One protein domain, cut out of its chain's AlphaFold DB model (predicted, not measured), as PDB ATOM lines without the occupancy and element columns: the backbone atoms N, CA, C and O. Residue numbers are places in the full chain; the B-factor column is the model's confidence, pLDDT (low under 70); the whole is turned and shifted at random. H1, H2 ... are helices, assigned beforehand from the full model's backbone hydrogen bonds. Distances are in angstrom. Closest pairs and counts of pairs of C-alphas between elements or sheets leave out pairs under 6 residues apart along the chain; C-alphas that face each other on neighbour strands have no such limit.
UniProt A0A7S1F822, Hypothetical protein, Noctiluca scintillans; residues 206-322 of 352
ATOM      1  N   GLU A 206      94.317  91.172  64.630       45.09
ATOM      2  CA  GLU A 206      92.883  91.471  64.544       45.09
ATOM      3  C   GLU A 206      92.233  90.786  63.344       45.09
ATOM      4  O   GLU A 206      91.186  90.163  63.502       45.09
ATOM      5  N   SER A 207      92.843  90.818  62.155       47.78
ATOM      6  CA  SER A 207      92.256  90.173  60.971       47.78
ATOM      7  C   SER A 207      92.188  88.654  61.115       47.78
ATOM      8  O   SER A 207      91.180  88.054  60.737       47.78
ATOM      9  N   ALA A 208      93.212  88.021  61.695       46.59
ATOM     10  CA  ALA A 208      93.235  86.578  61.922       46.59
ATOM     11  C   ALA A 208      92.208  86.147  62.980       46.59
ATOM     12  O   ALA A 208      91.453  85.201  62.749       46.59
ATOM     13  N   MET A 209      92.120  86.865  64.108       46.31
ATOM     14  CA  MET A 209      91.141  86.574  65.161       46.31
ATOM     15  C   MET A 209      89.710  86.855  64.708       46.31
ATOM     16  O   MET A 209      88.826  86.022  64.909       46.31
ATOM     17  N   THR A 210      89.477  87.979  64.031       48.31
ATOM     18  CA  THR A 210      88.150  88.331  63.508       48.31
ATOM     19  C   THR A 210      87.708  87.314  62.463       48.31
ATOM     20  O   THR A 210      86.573  86.856  62.510       48.31
ATOM     21  N   SER A 211      88.612  86.862  61.588       46.91
ATOM     22  CA  SER A 211      88.330  85.815  60.598       46.91
ATOM     23  C   SER A 211      88.046  84.455  61.238       46.91
ATOM     24  O   SER A 211      87.077  83.792  60.867       46.91
ATOM     25  N   ALA A 212      88.835  84.046  62.236       44.44
ATOM     26  CA  ALA A 212      88.620  82.793  62.958       44.44
ATOM     27  C   ALA A 212      87.262  82.778  63.682       44.44
ATOM     28  O   ALA A 212      86.516  81.800  63.585       44.44
ATOM     29  N   LEU A 213      86.901  83.885  64.338       42.84
ATOM     30  CA  LEU A 213      85.605  84.046  64.995       42.84
ATOM     31  C   LEU A 213      84.465  84.070  63.962       42.84
ATOM     32  O   LEU A 213      83.447  83.401  64.145       42.84
ATOM     33  N   HIS A 214      84.640  84.755  62.831       47.28
ATOM     34  CA  HIS A 214      83.585  84.876  61.826       47.28
ATOM     35  C   HIS A 214      83.283  83.556  61.095       47.28
ATOM     36  O   HIS A 214      82.120  83.296  60.762       47.28
ATOM     37  N   VAL A 215      84.305  82.721  60.874       46.81
ATOM     38  CA  VAL A 215      84.196  81.381  60.266       46.81
ATOM     39  C   VAL A 215      83.655  80.351  61.266       46.81
ATOM     40  O   VAL A 215      82.826  79.507  60.907       46.81
ATOM     41  N   GLY A 216      84.064  80.442  62.535       43.69
ATOM     42  CA  GLY A 216      83.603  79.541  63.592       43.69
ATOM     43  C   GLY A 216      82.113  79.693  63.903       43.69
ATOM     44  O   GLY A 216      81.402  78.692  64.005       43.69
ATOM     45  N   PHE A 217      81.608  80.927  63.991       39.66
ATOM     46  CA  PHE A 217      80.238  81.195  64.449       39.66
ATOM     47  C   PHE A 217      79.139  81.082  63.378       39.66
ATOM     48  O   PHE A 217      77.962  81.206  63.711       39.66
ATOM     49  N   ARG A 218      79.479  80.825  62.105       44.25
ATOM     50  CA  ARG A 218      78.494  80.690  61.007       44.25
ATOM     51  C   ARG A 218      78.310  79.275  60.464       44.25
ATOM     52  O   ARG A 218      77.545  79.081  59.528       44.25
ATOM     53  N   SER A 219      79.002  78.290  61.022       45.41
ATOM     54  CA  SER A 219      79.017  76.928  60.491       45.41
ATOM     55  C   SER A 219      78.594  75.894  61.540       45.41
ATOM     56  O   SER A 219      78.378  76.235  62.700       45.41
ATOM     57  N   SER A 220      78.375  74.638  61.124       57.25
ATOM     58  CA  SER A 220      77.899  73.571  62.015       57.25
ATOM     59  C   SER A 220      78.760  73.462  63.281       57.25
ATOM     60  O   SER A 220      79.966  73.700  63.233       57.25
ATOM     61  N   ALA A 221      78.162  73.051  64.406       57.19
ATOM     62  CA  ALA A 221      78.824  73.000  65.718       57.19
ATOM     63  C   ALA A 221      80.213  72.319  65.702       57.19
ATOM     64  O   ALA A 221      81.107  72.709  66.446       57.19
ATOM     65  N   ALA A 222      80.433  71.347  64.809       53.16
ATOM     66  CA  ALA A 222      81.725  70.684  64.629       53.16
ATOM     67  C   ALA A 222      82.840  71.607  64.100       53.16
ATOM     68  O   ALA A 222      83.994  71.470  64.505       53.16
ATOM     69  N   LYS A 223      82.519  72.553  63.212       59.31
ATOM     70  CA  LYS A 223      83.465  73.549  62.687       59.31
ATOM     71  C   LYS A 223      83.737  74.650  63.713       59.31
ATOM     72  O   LYS A 223      84.887  75.065  63.862       59.31
ATOM     73  N   THR A 224      82.726  75.055  64.481       65.00
ATOM     74  CA  THR A 224      82.889  75.978  65.615       65.00
ATOM     75  C   THR A 224      83.807  75.376  66.676       65.00
ATOM     76  O   THR A 224      84.749  76.027  67.105       65.00
ATOM     77  N   CYS A 225      83.620  74.102  67.036       61.00
ATOM     78  CA  CYS A 225      84.504  73.424  67.986       61.00
ATOM     79  C   CYS A 225      85.951  73.334  67.484       61.00
ATOM     80  O   CYS A 225      86.862  73.612  68.255       61.00
ATOM     81  N   GLY A 226      86.177  72.985  66.212       59.56
ATOM     82  CA  GLY A 226      87.532  72.904  65.649       59.56
ATOM     83  C   GLY A 226      88.234  74.262  65.563       59.56
ATOM     84  O   GLY A 226      89.395  74.379  65.945       59.56
ATOM     85  N   SER A 227      87.523  75.303  65.121       62.81
ATOM     86  CA  SER A 227      88.064  76.667  65.017       62.81
ATOM     87  C   SER A 227      88.299  77.316  66.379       62.81
ATOM     88  O   SER A 227      89.355  77.902  66.581       62.81
ATOM     89  N   VAL A 228      87.375  77.166  67.333       71.19
ATOM     90  CA  VAL A 228      87.551  77.658  68.710       71.19
ATOM     91  C   VAL A 228      88.656  76.890  69.422       71.19
ATOM     92  O   VAL A 228      89.437  77.506  70.138       71.19
ATOM     93  N   ALA A 229      88.777  75.577  69.209       67.12
ATOM     94  CA  ALA A 229      89.905  74.819  69.735       67.12
ATOM     95  C   ALA A 229      91.222  75.334  69.136       67.12
ATOM     96  O   ALA A 229      92.110  75.704  69.893       67.12
ATOM     97  N   ALA A 230      91.339  75.441  67.809       67.88
ATOM     98  CA  ALA A 230      92.558  75.928  67.162       67.88
ATOM     99  C   ALA A 230      92.914  77.362  67.599       67.88
ATOM    100  O   ALA A 230      94.036  77.613  68.021       67.88
ATOM    101  N   ALA A 231      91.954  78.290  67.580       70.38
ATOM    102  CA  ALA A 231      92.171  79.671  68.000       70.38
ATOM    103  C   ALA A 231      92.446  79.790  69.507       70.38
ATOM    104  O   ALA A 231      93.277  80.594  69.916       70.38
ATOM    105  N   GLY A 232      91.779  78.988  70.338       73.50
ATOM    106  CA  GLY A 232      91.970  78.978  71.786       73.50
ATOM    107  C   GLY A 232      93.328  78.408  72.190       73.50
ATOM    108  O   GLY A 232      94.032  79.030  72.982       73.50
ATOM    109  N   PHE A 233      93.725  77.266  71.621       75.38
ATOM    110  CA  PHE A 233      95.033  76.659  71.881       75.38
ATOM    111  C   PHE A 233      96.171  77.548  71.374       75.38
ATOM    112  O   PHE A 233      97.116  77.802  72.120       75.38
ATOM    113  N   GLU A 234      96.065  78.076  70.151       76.75
ATOM    114  CA  GLU A 234      97.132  78.894  69.566       76.75
ATOM    115  C   GLU A 234      97.172  80.317  70.122       76.75
ATOM    116  O   GLU A 234      98.256  80.859  70.338       76.75
ATOM    117  N   GLY A 235      96.015  80.907  70.422       73.69
ATOM    118  CA  GLY A 235      95.930  82.201  71.094       73.69
ATOM    119  C   GLY A 235      96.500  82.140  72.511       73.69
ATOM    120  O   GLY A 235      97.257  83.024  72.907       73.69
ATOM    121  N   TYR A 236      96.213  81.068  73.260       76.12
ATOM    122  CA  TYR A 236      96.802  80.860  74.584       76.12
ATOM    123  C   TYR A 236      98.315  80.608  74.514       76.12
ATOM    124  O   TYR A 236      99.064  81.155  75.324       76.12
ATOM    125  N   ALA A 237      98.780  79.824  73.536       81.19
ATOM    126  CA  ALA A 237     100.207  79.607  73.313       81.19
ATOM    127  C   ALA A 237     100.932  80.924  72.994       81.19
ATOM    128  O   ALA A 237     101.935  81.230  73.637       81.19
ATOM    129  N   LEU A 238     100.387  81.742  72.085       81.19
ATOM    130  CA  LEU A 238     100.933  83.061  71.758       81.19
ATOM    131  C   LEU A 238     100.956  83.986  72.976       81.19
ATOM    132  O   LEU A 238     101.979  84.607  73.246       81.19
ATOM    133  N   TYR A 239      99.859  84.053  73.736       79.88
ATOM    134  CA  TYR A 239      99.791  84.854  74.960       79.88
ATOM    135  C   TYR A 239     100.898  84.466  75.948       79.88
ATOM    136  O   TYR A 239     101.582  85.336  76.490       79.88
ATOM    137  N   ARG A 240     101.124  83.159  76.142       91.81
ATOM    138  CA  ARG A 240     102.191  82.663  77.015       91.81
ATOM    139  C   ARG A 240     103.579  83.014  76.479       91.81
ATOM    140  O   ARG A 240     104.412  83.470  77.253       91.81
ATOM    141  N   GLU A 241     103.823  82.834  75.180       89.19
ATOM    142  CA  GLU A 241     105.099  83.183  74.539       89.19
ATOM    143  C   GLU A 241     105.404  84.688  74.677       89.19
ATOM    144  O   GLU A 241     106.509  85.060  75.070       89.19
ATOM    145  N   VAL A 242     104.419  85.561  74.435       87.88
ATOM    146  CA  VAL A 242     104.560  87.020  74.600       87.88
ATOM    147  C   VAL A 242     104.827  87.395  76.058       87.88
ATOM    148  O   VAL A 242     105.683  88.244  76.313       87.88
ATOM    149  N   GLY A 243     104.149  86.747  77.010       87.62
ATOM    150  CA  GLY A 243     104.403  86.917  78.442       87.62
ATOM    151  C   GLY A 243     105.827  86.517  78.834       87.62
ATOM    152  O   GLY A 243     106.529  87.296  79.469       87.62
ATOM    153  N   GLU A 244     106.306  85.359  78.367       94.19
ATOM    154  CA  GLU A 244     107.685  84.905  78.600       94.19
ATOM    155  C   GLU A 244     108.728  85.865  78.003       94.19
ATOM    156  O   GLU A 244     109.806  86.052  78.574       94.19
ATOM    157  N   HIS A 245     108.446  86.472  76.845       92.38
ATOM    158  CA  HIS A 245     109.310  87.513  76.281       92.38
ATOM    159  C   HIS A 245     109.255  88.800  77.116       92.38
ATOM    160  O   HIS A 245     110.288  89.442  77.292       92.38
ATOM    161  N   GLY A 246     108.091  89.145  77.676       91.56
ATOM    162  CA  GLY A 246     107.910  90.296  78.566       91.56
ATOM    163  C   GLY A 246     108.716  90.143  79.853       91.56
ATOM    164  O   GLY A 246     109.514  91.014  80.188       91.56
ATOM    165  N   ASP A 247     108.644  88.971  80.484       95.44
ATOM    166  CA  ASP A 247     109.442  88.646  81.668       95.44
ATOM    167  C   ASP A 247     110.952  88.737  81.384       95.44
ATOM    168  O   ASP A 247     111.733  89.190  82.224       95.44
ATOM    169  N   LYS A 248     111.397  88.320  80.188       95.44
ATOM    170  CA  LYS A 248     112.804  88.449  79.769       95.44
ATOM    171  C   LYS A 248     113.208  89.910  79.569       95.44
ATOM    172  O   LYS A 248     114.355  90.247  79.875       95.44
ATOM    173  N   LEU A 249     112.307  90.754  79.066       95.62
ATOM    174  CA  LEU A 249     112.537  92.191  78.919       95.62
ATOM    175  C   LEU A 249     112.645  92.867  80.294       95.62
ATOM    176  O   LEU A 249     113.613  93.588  80.539       95.62
ATOM    177  N   ASP A 250     111.735  92.558  81.220       95.94
ATOM    178  CA  ASP A 250     111.731  93.098  82.587       95.94
ATOM    179  C   ASP A 250     112.979  92.678  83.377       95.94
ATOM    180  O   ASP A 250     113.585  93.470  84.102       95.94
ATOM    181  N   GLN A 251     113.438  91.441  83.165       97.12
ATOM    182  CA  GLN A 251     114.696  90.928  83.714       97.12
ATOM    183  C   GLN A 251     115.944  91.480  83.003       97.12
ATOM    184  O   GLN A 251     117.058  91.085  83.349       97.12
ATOM    185  N   LYS A 252     115.786  92.366  82.006       96.81
ATOM    186  CA  LYS A 252     116.858  92.924  81.160       96.81
ATOM    187  C   LYS A 252     117.724  91.856  80.476       96.81
ATOM    188  O   LYS A 252     118.891  92.100  80.180       96.81
ATOM    189  N   LYS A 253     117.164  90.666  80.226       96.38
ATOM    190  CA  LYS A 253     117.831  89.570  79.498       96.38
ATOM    191  C   LYS A 253     117.806  89.779  77.986       96.38
ATOM    192  O   LYS A 253     118.638  89.213  77.287       96.38
ATOM    193  N   ILE A 254     116.846  90.562  77.499       93.88
ATOM    194  CA  ILE A 254     116.719  90.967  76.098       93.88
ATOM    195  C   ILE A 254     116.500  92.480  76.021       93.88
ATOM    196  O   ILE A 254     115.982  93.082  76.962       93.88
ATOM    197  N   SER A 255     116.905  93.102  74.914       93.31
ATOM    198  CA  SER A 255     116.604  94.513  74.647       93.31
ATOM    199  C   SER A 255     115.153  94.710  74.185       93.31
ATOM    200  O   SER A 255     114.481  93.755  73.794       93.31
ATOM    201  N   ALA A 256     114.671  95.958  74.184       91.88
ATOM    202  CA  ALA A 256     113.345  96.297  73.653       91.88
ATOM    203  C   ALA A 256     113.197  95.919  72.165       91.88
ATOM    204  O   ALA A 256     112.172  95.366  71.770       91.88
ATOM    205  N   ASP A 257     114.247  96.125  71.366       87.75
ATOM    206  CA  ASP A 257     114.255  95.747  69.947       87.75
ATOM    207  C   ASP A 257     114.169  94.222  69.774       87.75
ATOM    208  O   ASP A 257     113.396  93.721  68.959       87.75
ATOM    209  N   GLN A 258     114.911  93.466  70.595       87.56
ATOM    210  CA  GLN A 258     114.841  92.003  70.602       87.56
ATOM    211  C   GLN A 258     113.470  91.503  71.057       87.56
ATOM    212  O   GLN A 258     112.980  90.514  70.522       87.56
ATOM    213  N   TYR A 259     112.834  92.167  72.024       90.69
ATOM    214  CA  TYR A 259     111.467  91.843  72.428       90.69
ATOM    215  C   TYR A 259     110.496  91.992  71.250       90.69
ATOM    216  O   TYR A 259     109.739  91.065  70.970       90.69
ATOM    217  N   GLN A 260     110.564  93.102  70.511       84.25
ATOM    218  CA  GLN A 260     109.690  93.335  69.357       84.25
ATOM    219  C   GLN A 260     109.915  92.302  68.240       84.25
ATOM    220  O   GLN A 260     108.951  91.787  67.671       84.25
ATOM    221  N   GLU A 261     111.171  91.944  67.962       84.00
ATOM    222  CA  GLU A 261     111.512  90.885  67.004       84.00
ATOM    223  C   GLU A 261     110.935  89.527  67.437       84.00
ATOM    224  O   GLU A 261     110.285  88.846  66.642       84.00
ATOM    225  N   ARG A 262     111.080  89.166  68.719       87.69
ATOM    226  CA  ARG A 262     110.565  87.906  69.280       87.69
ATOM    227  C   ARG A 262     109.041  87.837  69.285       87.69
ATOM    228  O   ARG A 262     108.484  86.793  68.961       87.69
ATOM    229  N   VAL A 263     108.361  88.936  69.615       86.25
ATOM    230  CA  VAL A 263     106.893  89.023  69.554       86.25
ATOM    231  C   VAL A 263     106.404  88.878  68.112       86.25
ATOM    232  O   VAL A 263     105.438  88.154  67.865       86.25
ATOM    233  N   SER A 264     107.086  89.506  67.152       81.50
ATOM    234  CA  SER A 264     106.777  89.364  65.725       81.50
ATOM    235  C   SER A 264     106.945  87.913  65.249       81.50
ATOM    236  O   SER A 264     106.033  87.348  64.644       81.50
ATOM    237  N   GLU A 265     108.061  87.265  65.597       83.31
ATOM    238  CA  GLU A 265     108.336  85.864  65.254       83.31
ATOM    239  C   GLU A 265     107.301  84.899  65.862       83.31
ATOM    240  O   GLU A 265     106.755  84.041  65.157       83.31
ATOM    241  N   SER A 266     106.971  85.074  67.146       84.62
ATOM    242  CA  SER A 266     105.920  84.315  67.833       84.62
ATOM    243  C   SER A 266     104.553  84.522  67.179       84.62
ATOM    244  O   SER A 266     103.818  83.556  66.967       84.62
ATOM    245  N   THR A 267     104.225  85.751  66.771       83.12
ATOM    246  CA  THR A 267     102.951  86.058  66.102       83.12
ATOM    247  C   THR A 267     102.853  85.374  64.741       83.12
ATOM    248  O   THR A 267     101.840  84.742  64.444       83.12
ATOM    249  N   ILE A 268     103.907  85.437  63.920       79.88
ATOM    250  CA  ILE A 268     103.946  84.770  62.608       79.88
ATOM    251  C   ILE A 268     103.810  83.254  62.777       79.88
ATOM    252  O   ILE A 268     103.050  82.605  62.052       79.88
ATOM    253  N   THR A 269     104.519  82.689  63.755       82.69
ATOM    254  CA  THR A 269     104.480  81.252  64.031       82.69
ATOM    255  C   THR A 269     103.093  80.820  64.509       82.69
ATOM    256  O   THR A 269     102.558  79.834  64.004       82.69
ATOM    257  N   SER A 270     102.474  81.581  65.416       82.25
ATOM    258  CA  SER A 270     101.111  81.333  65.901       82.25
ATOM    259  C   SER A 270     100.073  81.452  64.782       82.25
ATOM    260  O   SER A 270      99.229  80.570  64.636       82.25
ATOM    261  N   ALA A 271     100.174  82.462  63.912       80.50
ATOM    262  CA  ALA A 271      99.271  82.614  62.773       80.50
ATOM    263  C   ALA A 271      99.345  81.411  61.822       80.50
ATOM    264  O   ALA A 271      98.321  80.893  61.375       80.50
ATOM    265  N   ALA A 272     100.549  80.914  61.545       80.12
ATOM    266  CA  ALA A 272     100.726  79.745  60.698       80.12
ATOM    267  C   ALA A 272     100.242  78.442  61.359       80.12
ATOM    268  O   ALA A 272      99.651  77.605  60.674       80.12
ATOM    269  N   ARG A 273     100.416  78.280  62.680       81.75
ATOM    270  CA  ARG A 273      99.783  77.187  63.440       81.75
ATOM    271  C   ARG A 273      98.259  77.290  63.374       81.75
ATOM    272  O   ARG A 273      97.601  76.298  63.087       81.75
ATOM    273  N   ALA A 274      97.686  78.481  63.532       80.12
ATOM    274  CA  ALA A 274      96.242  78.688  63.444       80.12
ATOM    275  C   ALA A 274      95.693  78.326  62.051       80.12
ATOM    276  O   ALA A 274      94.712  77.591  61.947       80.12
ATOM    277  N   VAL A 275      96.355  78.765  60.975       83.69
ATOM    278  CA  VAL A 275      95.984  78.408  59.592       83.69
ATOM    279  C   VAL A 275      96.126  76.905  59.353       83.69
ATOM    280  O   VAL A 275      95.208  76.277  58.821       83.69
ATOM    281  N   GLY A 276      97.242  76.315  59.791       79.75
ATOM    282  CA  GLY A 276      97.454  74.872  59.739       79.75
ATOM    283  C   GLY A 276      96.355  74.115  60.480       79.75
ATOM    284  O   GLY A 276      95.836  73.128  59.965       79.75
ATOM    285  N   GLY A 277      95.934  74.607  61.647       82.12
ATOM    286  CA  GLY A 277      94.870  74.013  62.445       82.12
ATOM    287  C   GLY A 277      93.494  74.132  61.802       82.12
ATOM    288  O   GLY A 277      92.735  73.169  61.796       82.12
ATOM    289  N   LEU A 278      93.172  75.253  61.163       81.94
ATOM    290  CA  LEU A 278      91.923  75.369  60.405       81.94
ATOM    291  C   LEU A 278      91.892  74.397  59.215       81.94
ATOM    292  O   LEU A 278      90.897  73.696  59.017       81.94
ATOM    293  N   ALA A 279      92.991  74.300  58.461       81.88
ATOM    294  CA  ALA A 279      93.110  73.368  57.339       81.88
ATOM    295  C   ALA A 279      93.040  71.903  57.802       81.88
ATOM    296  O   ALA A 279      92.300  71.091  57.241       81.88
ATOM    297  N   GLY A 280      93.764  71.577  58.871       81.12
ATOM    298  CA  GLY A 280      93.760  70.255  59.475       81.12
ATOM    299  C   GLY A 280      92.388  69.867  60.013       81.12
ATOM    300  O   GLY A 280      91.963  68.736  59.799       81.12
ATOM    301  N   ALA A 281      91.651  70.790  60.639       81.44
ATOM    302  CA  ALA A 281      90.297  70.535  61.126       81.44
ATOM    303  C   ALA A 281      89.345  70.164  59.980       81.44
ATOM    304  O   ALA A 281      88.567  69.220  60.111       81.44
ATOM    305  N   GLY A 282      89.448  70.854  58.839       80.81
ATOM    306  CA  GLY A 282      88.705  70.500  57.629       80.81
ATOM    307  C   GLY A 282      89.033  69.088  57.141       80.81
ATOM    308  O   GLY A 282      88.130  68.287  56.916       80.81
ATOM    309  N   MET A 283      90.321  68.745  57.056       78.56
ATOM    310  CA  MET A 283      90.760  67.405  56.638       78.56
ATOM    311  C   MET A 283      90.354  66.310  57.631       78.56
ATOM    312  O   MET A 283      89.928  65.230  57.230       78.56
ATOM    313  N   GLY A 284      90.436  66.577  58.932       78.38
ATOM    314  CA  GLY A 284      90.057  65.615  59.959       78.38
ATOM    315  C   GLY A 284      88.555  65.332  59.975       78.38
ATOM    316  O   GLY A 284      88.161  64.188  60.187       78.38
ATOM    317  N   GLN A 285      87.715  66.328  59.669       81.69
ATOM    318  CA  GLN A 285      86.274  66.122  59.466       81.69
ATOM    319  C   GLN A 285      85.964  65.189  58.286       81.69
ATOM    320  O   GLN A 285      84.959  64.487  58.330       81.69
ATOM    321  N   LEU A 286      86.812  65.167  57.251       77.25
ATOM    322  CA  LEU A 286      86.647  64.277  56.096       77.25
ATOM    323  C   LEU A 286      87.097  62.840  56.389       77.25
ATOM    324  O   LEU A 286      86.555  61.899  55.816       77.25
ATOM    325  N   LEU A 287      88.092  62.670  57.260       76.88
ATOM    326  CA  LEU A 287      88.708  61.370  57.540       76.88
ATOM    327  C   LEU A 287      88.075  60.631  58.728       76.88
ATOM    328  O   LEU A 287      88.172  59.407  58.799       76.88
ATOM    329  N   VAL A 288      87.449  61.344  59.669       81.06
ATOM    330  CA  VAL A 288      86.896  60.755  60.898       81.06
ATOM    331  C   VAL A 288      85.362  60.768  60.862       81.06
ATOM    332  O   VAL A 288      84.772  61.841  60.747       81.06
ATOM    333  N   PRO A 289      84.687  59.615  61.063       77.69
ATOM    334  CA  PRO A 289      83.223  59.510  61.006       77.69
ATOM    335  C   PRO A 289      82.459  60.379  62.015       77.69
ATOM    336  O   PRO A 289      81.268  60.620  61.843       77.69
ATOM    337  N   VAL A 290      83.122  60.826  63.085       86.44
ATOM    338  CA  VAL A 290      82.563  61.728  64.099       86.44
ATOM    339  C   VAL A 290      83.089  63.145  63.832       86.44
ATOM    340  O   VAL A 290      84.237  63.428  64.182       86.44
ATOM    341  N   PRO A 291      82.278  64.066  63.267       73.50
ATOM    342  CA  PRO A 291      82.768  65.349  62.757       73.50
ATOM    343  C   PRO A 291      83.482  66.213  63.799       73.50
ATOM    344  O   PRO A 291      84.493  66.833  63.497       73.50
ATOM    345  N   VAL A 292      82.990  66.244  65.041       79.44
ATOM    346  CA  VAL A 292      83.616  67.026  66.124       79.44
ATOM    347  C   VAL A 292      85.000  66.469  66.466       79.44
ATOM    348  O   VAL A 292      85.957  67.226  66.590       79.44
ATOM    349  N   VAL A 293      85.123  65.142  66.563       78.38
ATOM    350  CA  VAL A 293      86.400  64.473  66.858       78.38
ATOM    351  C   VAL A 293      87.371  64.667  65.698       78.38
ATOM    352  O   VAL A 293      88.526  65.015  65.925       78.38
ATOM    353  N   GLY A 294      86.892  64.533  64.459       79.56
ATOM    354  CA  GLY A 294      87.672  64.815  63.259       79.56
ATOM    355  C   GLY A 294      88.200  66.241  63.218       79.56
ATOM    356  O   GLY A 294      89.390  66.447  63.003       79.56
ATOM    357  N   ALA A 295      87.347  67.225  63.499       79.12
ATOM    358  CA  ALA A 295      87.732  68.632  63.529       79.12
ATOM    359  C   ALA A 295      88.812  68.922  64.574       79.12
ATOM    360  O   ALA A 295      89.768  69.633  64.290       79.12
ATOM    361  N   VAL A 296      88.665  68.365  65.778       77.75
ATOM    362  CA  VAL A 296      89.612  68.589  66.875       77.75
ATOM    363  C   VAL A 296      90.943  67.899  66.590       77.75
ATOM    364  O   VAL A 296      91.980  68.555  66.630       77.75
ATOM    365  N   VAL A 297      90.933  66.605  66.252       81.38
ATOM    366  CA  VAL A 297      92.164  65.845  65.968       81.38
ATOM    367  C   VAL A 297      92.875  66.422  64.752       81.38
ATOM    368  O   VAL A 297      94.070  66.704  64.803       81.38
ATOM    369  N   GLY A 298      92.125  66.665  63.679       78.81
ATOM    370  CA  GLY A 298      92.641  67.299  62.480       78.81
ATOM    371  C   GLY A 298      93.209  68.682  62.770       78.81
ATOM    372  O   GLY A 298      94.296  68.996  62.298       78.81
ATOM    373  N   GLY A 299      92.524  69.489  63.582       79.75
ATOM    374  CA  GLY A 299      92.979  70.831  63.919       79.75
ATOM    375  C   GLY A 299      94.254  70.846  64.748       79.75
ATOM    376  O   GLY A 299      95.172  71.596  64.441       79.75
ATOM    377  N   VAL A 300      94.376  69.956  65.731       79.44
ATOM    378  CA  VAL A 300      95.613  69.810  66.510       79.44
ATOM    379  C   VAL A 300      96.769  69.343  65.618       79.44
ATOM    380  O   VAL A 300      97.847  69.936  65.644       79.44
ATOM    381  N   CYS A 301      96.553  68.317  64.787       82.31
ATOM    382  CA  CYS A 301      97.582  67.818  63.871       82.31
ATOM    383  C   CYS A 301      97.996  68.876  62.841       82.31
ATOM    384  O   CYS A 301      99.185  69.077  62.598       82.31
ATOM    385  N   GLY A 302      97.025  69.577  62.260       82.44
ATOM    386  CA  GLY A 302      97.269  70.643  61.300       82.44
ATOM    387  C   GLY A 302      98.009  71.823  61.918       82.44
ATOM    388  O   GLY A 302      98.926  72.349  61.293       82.44
ATOM    389  N   ALA A 303      97.677  72.202  63.154       80.81
ATOM    390  CA  ALA A 303      98.370  73.272  63.859       80.81
ATOM    391  C   ALA A 303      99.825  72.905  64.152       80.81
ATOM    392  O   ALA A 303     100.726  73.696  63.874       80.81
ATOM    393  N   ALA A 304     100.076  71.670  64.594       79.88
ATOM    394  CA  ALA A 304     101.430  71.163  64.781       79.88
ATOM    395  C   ALA A 304     102.240  71.213  63.472       79.88
ATOM    396  O   ALA A 304     103.344  71.757  63.450       79.88
ATOM    397  N   MET A 305     101.681  70.705  62.366       82.00
ATOM    398  CA  MET A 305     102.350  70.721  61.058       82.00
ATOM    399  C   MET A 305     102.569  72.148  60.530       82.00
ATOM    400  O   MET A 305     103.661  72.461  60.054       82.00
ATOM    401  N   GLY A 306     101.573  73.028  60.676       75.38
ATOM    402  CA  GLY A 306     101.677  74.447  60.331       75.38
ATOM    403  C   GLY A 306     102.777  75.148  61.125       75.38
ATOM    404  O   GLY A 306     103.578  75.884  60.553       75.38
ATOM    405  N   GLY A 307     102.899  74.841  62.418       77.38
ATOM    406  CA  GLY A 307     103.972  75.336  63.279       77.38
ATOM    407  C   GLY A 307     105.360  74.863  62.861       77.38
ATOM    408  O   GLY A 307     106.279  75.679  62.789       77.38
ATOM    409  N   PHE A 308     105.529  73.576  62.540       77.25
ATOM    410  CA  PHE A 308     106.809  73.046  62.046       77.25
ATOM    411  C   PHE A 308     107.254  73.734  60.753       77.25
ATOM    412  O   PHE A 308     108.427  74.096  60.602       77.25
ATOM    413  N   GLN A 309     106.312  73.948  59.833       78.62
ATOM    414  CA  GLN A 309     106.590  74.606  58.564       78.62
ATOM    415  C   GLN A 309     106.906  76.095  58.756       78.62
ATOM    416  O   GLN A 309     107.865  76.595  58.170       78.62
ATOM    417  N   ALA A 310     106.175  76.782  59.636       73.38
ATOM    418  CA  ALA A 310     106.412  78.184  59.970       73.38
ATOM    419  C   ALA A 310     107.758  78.415  60.655       73.38
ATOM    420  O   ALA A 310     108.475  79.336  60.289       73.38
ATOM    421  N   THR A 311     108.132  77.548  61.596       75.19
ATOM    422  CA  THR A 311     109.400  77.658  62.335       75.19
ATOM    423  C   THR A 311     110.590  77.463  61.396       75.19
ATOM    424  O   THR A 311     111.575  78.201  61.449       75.19
ATOM    425  N   SER A 312     110.474  76.494  60.483       71.94
ATOM    426  CA  SER A 312     111.478  76.228  59.449       71.94
ATOM    427  C   SER A 312     111.593  77.403  58.471       71.94
ATOM    428  O   SER A 312     112.698  77.792  58.091       71.94
ATOM    429  N   PHE A 313     110.460  78.010  58.107       69.56
ATOM    430  CA  PHE A 313     110.399  79.192  57.249       69.56
ATOM    431  C   PHE A 313     110.975  80.445  57.926       69.56
ATOM    432  O   PHE A 313     111.823  81.102  57.333       69.56
ATOM    433  N   ALA A 314     110.590  80.742  59.169       67.12
ATOM    434  CA  ALA A 314     111.095  81.874  59.948       67.12
ATOM    435  C   ALA A 314     112.609  81.765  60.181       67.12
ATOM    436  O   ALA A 314     113.344  82.720  59.934       67.12
ATOM    437  N   SER A 315     113.098  80.571  60.531       71.12
ATOM    438  CA  SER A 315     114.536  80.301  60.677       71.12
ATOM    439  C   SER A 315     115.297  80.485  59.359       71.12
ATOM    440  O   SER A 315     116.412  81.011  59.341       71.12
ATOM    441  N   GLY A 316     114.697  80.071  58.238       69.12
ATOM    442  CA  GLY A 316     115.235  80.316  56.901       69.12
ATOM    443  C   GLY A 316     115.272  81.807  56.558       69.12
ATOM    444  O   GLY A 316     116.299  82.302  56.099       69.12
ATOM    445  N   MET A 317     114.190  82.537  56.841       60.97
ATOM    446  CA  MET A 317     114.094  83.982  56.629       60.97
ATOM    447  C   MET A 317     115.120  84.762  57.451       60.97
ATOM    448  O   MET A 317     115.796  85.619  56.891       60.97
ATOM    449  N   LEU A 318     115.285  84.448  58.738       59.47
ATOM    450  CA  LEU A 318     116.267  85.098  59.617       59.47
ATOM    451  C   LEU A 318     117.702  84.905  59.114       59.47
ATOM    452  O   LEU A 318     118.487  85.852  59.103       59.47
ATOM    453  N   ARG A 319     118.032  83.704  58.620       64.44
ATOM    454  CA  ARG A 319     119.335  83.427  57.990       64.44
ATOM    455  C   ARG A 319     119.535  84.209  56.689       64.44
ATOM    456  O   ARG A 319     120.651  84.639  56.407       64.44
ATOM    457  N   LEU A 320     118.476  84.384  55.900       49.84
ATOM    458  CA  LEU A 320     118.523  85.075  54.608       49.84
ATOM    459  C   LEU A 320     118.507  86.601  54.732       49.84
ATOM    460  O   LEU A 320     119.113  87.273  53.903       49.84
ATOM    461  N   ALA A 321     117.875  87.151  55.772       56.56
ATOM    462  CA  ALA A 321     117.808  88.589  56.032       56.56
ATOM    463  C   ALA A 321     119.172  89.211  56.391       56.56
ATOM    464  O   ALA A 321     119.253  90.400  56.675       56.56
ATOM    465  N   GLY A 322     120.256  88.426  56.399       47.34
ATOM    466  CA  GLY A 322     121.601  88.940  56.651       47.34
ATOM    467  C   GLY A 322     121.803  89.424  58.085       47.34
ATOM    468  O   GLY A 322     122.857  89.988  58.389       47.34
TER     469      GLY A 322
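Overview. This is residues 206 to 322 of the 352 residues of the protein "Hypothetical protein" of Noctiluca scintillans (UniProt A0A7S1F822). The long helix H3 runs between two other long helices, H2 and H4, which come together near the start of both and splay apart toward the other end; the short H1 folds back beside the first part of H2. Together they make an elongated, up-and-down bundle, each helix running against the one before it. The printed part has 117 residues with four named helices, H1 to H4 in order, and no named strand; the class is all helix. It is only just compact, close to loose, with a radius of gyration of the C-alphas of 15.9 A and spans of 50 by 27 by 21 A.

Arrangement. H3, residues 256 to 287, touches H4, residues 291 to 320, closest at the C-alphas of Gly 277 and Ala 303, 3.8 A apart. This hairpin has a tilt of 36 degrees, only just steep, opposite ways. H3 also forms a hairpin with H2, residues 221 to 250, at a shallow tilt of 17 degrees; the closest C-alphas, of Ala 230 and Gly 277, are 5.6 A apart. H2 is the hub, touching three helices. With residues 221 to 230 alone it touches residues 291 to 303 of H4, closest at the C-alphas of Ala 222 and Val 292, 4.4 A. With residues 223 to 231 alone it touches H1, residues 206 to 216, in a hairpin; the closest C-alphas, of Thr 224 and Gly 216, are 4.2 A apart. H1 is close to H3 but not clearly touching, and apart from H4. In H1, H2, H3 and H4 every O i to N i+4 pair is within hydrogen-bond range.

Along the chain. H3 spans 45.7 A from C-alpha 256 at (113.345, 96.297, 73.653). H2 spans 42.1 A, H4 41.6 A and H1 15.1 A. C-alpha 206 is at (92.883, 91.471, 64.544), C-alpha 320 at (118.523, 85.075, 54.608).

Size, cuts and confidence. The two C-alphas farthest apart, of Lys 252 and Pro 289, are 51.5 A apart. The printed part has no cut, and the three links are tight. Model confidence is under 70 at residues 206 to 227, 229 to 230, 313 to 314 and 316 to 322.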